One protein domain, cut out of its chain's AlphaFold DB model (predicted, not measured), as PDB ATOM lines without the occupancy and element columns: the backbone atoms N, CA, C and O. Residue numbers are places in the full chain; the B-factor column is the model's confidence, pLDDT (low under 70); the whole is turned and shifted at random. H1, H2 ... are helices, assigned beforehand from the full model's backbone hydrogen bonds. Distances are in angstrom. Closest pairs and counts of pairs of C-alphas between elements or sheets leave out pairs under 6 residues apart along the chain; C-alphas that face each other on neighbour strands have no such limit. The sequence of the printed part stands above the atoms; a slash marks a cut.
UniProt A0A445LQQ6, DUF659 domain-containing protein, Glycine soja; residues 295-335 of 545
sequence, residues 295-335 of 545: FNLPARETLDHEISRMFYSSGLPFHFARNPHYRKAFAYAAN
ATOM      1  N   PHE A 295     -37.319 -18.038  30.800       70.75
ATOM      2  CA  PHE A 295     -36.411 -17.922  31.947       70.75
ATOM      3  C   PHE A 295     -35.778 -16.534  32.108       70.75
ATOM      4  O   PHE A 295     -34.899 -16.369  32.959       70.75
ATOM      5  N   ASN A 296     -36.206 -15.539  31.316       75.00
ATOM      6  CA  ASN A 296     -35.626 -14.194  31.294       75.00
ATOM      7  C   ASN A 296     -34.083 -14.215  31.216       75.00
ATOM      8  O   ASN A 296     -33.412 -13.411  31.869       75.00
ATOM      9  N   LEU A 297     -33.508 -15.143  30.433       76.94
ATOM     10  CA  LEU A 297     -32.052 -15.299  30.301       76.94
ATOM     11  C   LEU A 297     -31.329 -13.985  29.947       76.94
ATOM     12  O   LEU A 297     -30.343 -13.686  30.615       76.94
ATOM     13  N   PRO A 298     -31.838 -13.136  29.028       80.38
ATOM     14  CA  PRO A 298     -31.180 -11.867  28.710       80.38
ATOM     15  C   PRO A 298     -31.080 -10.901  29.902       80.38
ATOM     16  O   PRO A 298     -30.079 -10.199  30.064       80.38
ATOM     17  N   ALA A 299     -32.102 -10.865  30.764       80.12
ATOM     18  CA  ALA A 299     -32.098 -10.015  31.955       80.12
ATOM     19  C   ALA A 299     -31.125 -10.546  33.019       80.12
ATOM     20  O   ALA A 299     -30.420  -9.763  33.655       80.12
ATOM     21  N   ARG A 300     -31.045 -11.875  33.170       81.88
ATOM     22  CA  ARG A 300     -30.083 -12.537  34.065       81.88
ATOM     23  C   ARG A 300     -28.646 -12.296  33.623       81.88
ATOM     24  O   ARG A 300     -27.836 -11.866  34.432       81.88
ATOM     25  N   GLU A 301     -28.359 -12.475  32.337       83.44
ATOM     26  CA  GLU A 301     -27.036 -12.191  31.779       83.44
ATOM     27  C   GLU A 301     -26.652 -10.725  31.982       83.44
ATOM     28  O   GLU A 301     -25.529 -10.435  32.390       83.44
ATOM     29  N   THR A 302     -27.580  -9.793  31.753       85.81
ATOM     30  CA  THR A 302     -27.331  -8.362  31.983       85.81
ATOM     31  C   THR A 302     -26.985  -8.088  33.450       85.81
ATOM     32  O   THR A 302     -26.002  -7.402  33.731       85.81
ATOM     33  N   LEU A 303     -27.740  -8.669  34.388       85.62
ATOM     34  CA  LEU A 303     -27.474  -8.543  35.822       85.62
ATOM     35  C   LEU A 303     -26.104  -9.128  36.206       85.62
ATOM     36  O   LEU A 303     -25.343  -8.478  36.924       85.62
ATOM     37  N   ASP A 304     -25.754 -10.307  35.689       86.88
ATOM     38  CA  ASP A 304     -24.462 -10.955  35.939       86.88
ATOM     39  C   ASP A 304     -23.283 -10.122  35.408       86.88
ATOM     40  O   ASP A 304     -22.223 -10.058  36.043       86.88
ATOM     41  N   HIS A 305     -23.459  -9.431  34.276       84.44
ATOM     42  CA  HIS A 305     -22.456  -8.505  33.746       84.44
ATOM     43  C   HIS A 305     -22.262  -7.286  34.653       84.44
ATOM     44  O   HIS A 305     -21.117  -6.908  34.909       84.44
ATOM     45  N   GLU A 306     -23.337  -6.679  35.162       85.44
ATOM     46  CA  GLU A 306     -23.225  -5.536  36.079       85.44
ATOM     47  C   GLU A 306     -22.600  -5.935  37.420       85.44
ATOM     48  O   GLU A 306     -21.698  -5.256  37.919       85.44
ATOM     49  N   ILE A 307     -22.980  -7.097  37.957       87.69
ATOM     50  CA  ILE A 307     -22.329  -7.686  39.131       87.69
ATOM     51  C   ILE A 307     -20.834  -7.894  38.863       87.69
ATOM     52  O   ILE A 307     -19.991  -7.481  39.657       87.69
ATOM     53  N   SER A 308     -20.476  -8.482  37.721       83.94
ATOM     54  CA  SER A 308     -19.073  -8.712  37.360       83.94
ATOM     55  C   SER A 308     -18.293  -7.398  37.270       83.94
ATOM     56  O   SER A 308     -17.188  -7.293  37.805       83.94
ATOM     57  N   ARG A 309     -18.876  -6.359  36.655       81.00
ATOM     58  CA  ARG A 309     -18.279  -5.017  36.601       81.00
ATOM     59  C   ARG A 309     -18.050  -4.446  37.990       81.00
ATOM     60  O   ARG A 309     -16.979  -3.887  38.218       81.00
ATOM     61  N   MET A 310     -18.988  -4.611  38.921       85.19
ATOM     62  CA  MET A 310     -18.826  -4.167  40.308       85.19
ATOM     63  C   MET A 310     -17.612  -4.833  40.971       85.19
ATOM     64  O   MET A 310     -16.775  -4.127  41.534       85.19
ATOM     65  N   PHE A 311     -17.458  -6.157  40.847       85.06
ATOM     66  CA  PHE A 311     -16.322  -6.882  41.433       85.06
ATOM     67  C   PHE A 311     -14.986  -6.468  40.812       85.06
ATOM     68  O   PHE A 311     -14.045  -6.153  41.539       85.06
ATOM     69  N   TYR A 312     -14.904  -6.413  39.479       82.12
ATOM     70  CA  TYR A 312     -13.655  -6.090  38.787       82.12
ATOM     71  C   TYR A 312     -13.243  -4.623  38.937       82.12
ATOM     72  O   TYR A 312     -12.067  -4.341  39.152       82.12
ATOM     73  N   SER A 313     -14.186  -3.684  38.835       77.50
ATOM     74  CA  SER A 313     -13.883  -2.251  38.965       77.50
ATOM     75  C   SER A 313     -13.528  -1.855  40.398       77.50
ATOM     76  O   SER A 313     -12.675  -0.988  40.589       77.50
ATOM     77  N   SER A 314     -14.131  -2.520  41.389       75.00
ATOM     78  CA  SER A 314     -13.920  -2.235  42.815       75.00
ATOM     79  C   SER A 314     -12.825  -3.097  43.453       75.00
ATOM     80  O   SER A 314     -12.460  -2.861  44.601       75.00
ATOM     81  N   GLY A 315     -12.298  -4.099  42.738       78.06
ATOM     82  CA  GLY A 315     -11.295  -5.028  43.267       78.06
ATOM     83  C   GLY A 315     -11.816  -5.914  44.404       78.06
ATOM     84  O   GLY A 315     -11.041  -6.300  45.278       78.06
ATOM     85  N   LEU A 316     -13.119  -6.221  44.423       79.25
ATOM     86  CA  LEU A 316     -13.718  -7.044  45.474       79.25
ATOM     87  C   LEU A 316     -13.335  -8.521  45.286       79.25
ATOM     88  O   LEU A 316     -13.494  -9.062  44.188       79.25
ATOM     89  N   PRO A 317     -12.879  -9.221  46.339       78.25
ATOM     90  CA  PRO A 317     -12.626 -10.653  46.260       78.25
ATOM     91  C   PRO A 317     -13.904 -11.450  45.970       78.25
ATOM     92  O   PRO A 317     -14.927 -11.257  46.623       78.25
ATOM     93  N   PHE A 318     -13.843 -12.444  45.079       79.62
ATOM     94  CA  PHE A 318     -15.003 -13.293  44.755       79.62
ATOM     95  C   PHE A 318     -15.561 -14.095  45.941       79.62
ATOM     96  O   PHE A 318     -16.710 -14.538  45.892       79.62
ATOM     97  N   HIS A 319     -14.802 -14.265  47.029       78.12
ATOM     98  CA  HIS A 319     -15.348 -14.863  48.249       78.12
ATOM     99  C   HIS A 319     -16.479 -14.005  48.850       78.12
ATOM    100  O   HIS A 319     -17.381 -14.562  49.470       78.12
ATOM    101  N   PHE A 320     -16.498 -12.690  48.596       80.25
ATOM    102  CA  PHE A 320     -17.574 -11.790  49.017       80.25
ATOM    103  C   PHE A 320     -18.933 -12.194  48.425       80.25
ATOM    104  O   PHE A 320     -19.942 -12.139  49.119       80.25
ATOM    105  N   ALA A 321     -18.972 -12.729  47.196       81.19
ATOM    106  CA  ALA A 321     -20.205 -13.230  46.575       81.19
ATOM    107  C   ALA A 321     -20.797 -14.468  47.286       81.19
ATOM    108  O   ALA A 321     -21.946 -14.859  47.053       81.19
ATOM    109  N   ARG A 322     -20.012 -15.126  48.152       79.56
ATOM    110  CA  ARG A 322     -20.485 -16.225  49.008       79.56
ATOM    111  C   ARG A 322     -21.101 -15.727  50.311       79.56
ATOM    112  O   ARG A 322     -21.713 -16.533  51.005       79.56
ATOM    113  N   ASN A 323     -20.977 -14.436  50.626       80.88
ATOM    114  CA  ASN A 323     -21.597 -13.850  51.804       80.88
ATOM    115  C   ASN A 323     -23.129 -14.057  51.737       80.88
ATOM    116  O   ASN A 323     -23.757 -13.701  50.731       80.88
ATOM    117  N   PRO A 324     -23.760 -14.626  52.780       82.38
ATOM    118  CA  PRO A 324     -25.207 -14.813  52.820       82.38
ATOM    119  C   PRO A 324     -26.001 -13.520  52.599       82.38
ATOM    120  O   PRO A 324     -27.037 -13.555  51.941       82.38
ATOM    121  N   HIS A 325     -25.514 -12.378  53.092       82.44
ATOM    122  CA  HIS A 325     -26.161 -11.073  52.934       82.44
ATOM    123  C   HIS A 325     -26.090 -10.566  51.495       82.44
ATOM    124  O   HIS A 325     -27.081 -10.055  50.985       82.44
ATOM    125  N   TYR A 326     -24.965 -10.797  50.810       86.50
ATOM    126  CA  TYR A 326     -24.834 -10.511  49.381       86.50
ATOM    127  C   TYR A 326     -25.907 -11.262  48.583       86.50
ATOM    128  O   TYR A 326     -26.673 -10.666  47.830       86.50
ATOM    129  N   ARG A 327     -26.034 -12.576  48.810       85.75
ATOM    130  CA  ARG A 327     -27.036 -13.409  48.125       85.75
ATOM    131  C   ARG A 327     -28.466 -12.994  48.459       85.75
ATOM    132  O   ARG A 327     -29.299 -12.916  47.560       85.75
ATOM    133  N   LYS A 328     -28.745 -12.715  49.737       86.00
ATOM    134  CA  LYS A 328     -30.060 -12.253  50.198       86.00
ATOM    135  C   LYS A 328     -30.447 -10.913  49.575       86.00
ATOM    136  O   LYS A 328     -31.595 -10.775  49.178       86.00
ATOM    137  N   ALA A 329     -29.515  -9.967  49.432       87.12
ATOM    138  CA  ALA A 329     -29.792  -8.655  48.846       87.12
ATOM    139  C   ALA A 329     -30.269  -8.764  47.388       87.12
ATOM    140  O   ALA A 329     -31.331  -8.245  47.049       87.12
ATOM    141  N   PHE A 330     -29.541  -9.502  46.541       88.56
ATOM    142  CA  PHE A 330     -29.948  -9.704  45.144       88.56
ATOM    143  C   PHE A 330     -31.207 -10.565  45.018       88.56
ATOM    144  O   PHE A 330     -32.057 -10.269  44.184       88.56
ATOM    145  N   ALA A 331     -31.371 -11.590  45.862       87.75
ATOM    146  CA  ALA A 331     -32.601 -12.378  45.890       87.75
ATOM    147  C   ALA A 331     -33.814 -11.521  46.282       87.75
ATOM    148  O   ALA A 331     -34.874 -11.639  45.677       87.75
ATOM    149  N   TYR A 332     -33.663 -10.632  47.264       87.62
ATOM    150  CA  TYR A 332     -34.717  -9.710  47.668       87.62
ATOM    151  C   TYR A 332     -35.046  -8.719  46.549       87.62
ATOM    152  O   TYR A 332     -36.212  -8.582  46.193       87.62
ATOM    153  N   ALA A 333     -34.035  -8.091  45.942       85.62
ATOM    154  CA  ALA A 333     -34.228  -7.153  44.836       85.62
ATOM    155  C   ALA A 333     -34.866  -7.808  43.598       85.62
ATOM    156  O   ALA A 333     -35.660  -7.176  42.915       85.62
ATOM    157  N   ALA A 334     -34.557  -9.078  43.315       84.69
ATOM    158  CA  ALA A 334     -35.141  -9.808  42.190       84.69
ATOM    159  C   ALA A 334     -36.598 -10.238  42.434       84.69
ATOM    160  O   ALA A 334     -37.365 -10.363  41.483       84.69
ATOM    161  N   ASN A 335     -36.972 -10.478  43.694       86.88
ATOM    162  CA  ASN A 335     -38.306 -10.958  44.063       86.88
ATOM    163  C   ASN A 335     -39.280  -9.835  44.449       86.88
ATOM    164  O   ASN A 335     -40.473 -10.096  44.578       86.88
TER     165      ASN A 335
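Overview. This is residues 295 to 335 of the 545 residues of the protein "DUF659 domain-containing protein" of Glycine soja (UniProt A0A445LQQ6). The long helix H1 and the shorter helix H3 make the two arms of an open U, with the small helix H2 in the bend between them; H3 folds back toward the first-residue end of H1, but the arms are apart and the gap between them is empty. The printed part has 41 residues with three named helices, in the order H1, H2, H3, and no named strand; the class is all helix. The whole is only just loose, close to compact, with a radius of gyration of the C-alphas of 10.9 A, and it spans 29 by 20 by 12 A.

Arrangement. H1, residues 297 to 314, is the longest helix and touches no helix. H2, residues 318 to 322, is close to H1 but not clearly touching it; their closest C-alphas, those of Phe 311 and Phe 318, are 7.3 A apart. H3, residues 324 to 335, is close to H2 but not clearly touching it, with the closest C-alphas, those of Ala 321 and Arg 327, 7.0 A apart. H1 and H3 are apart. In H1 and H3 every O i to N i+4 pair is within hydrogen-bond range; in H2 it is 0 of 1, while 2 of 2 O i to N i+3 pairs are within range.

Along the chain. H1 begins at C-alpha 297 at (-32.052, -15.299, 30.301) and ends at C-alpha 314 at (-13.920, -2.235, 42.815), 25.6 A from first to last C-alpha. H2 measures 7.5 A from C-alpha 318 to C-alpha 322. H3 measures 16.2 A from C-alpha 324 to C-alpha 335, which is at (-38.306, -10.958, 44.063).

Size, cuts and confidence. The two C-alphas farthest apart, those of Phe 295 and Gly 315, are 30.4 A apart. The C-alphas of Phe 295 and Asn 335, the first and last printed residues, are 14.1 A apart. Residues 322 to 329, of which 324 to 329 belong to H3, stand free. The links H1 to H2 and H2 to H3 are tight, and the printed part has no cut. The mean pLDDT of the printed part is 82.5, and no printed residue is under 70.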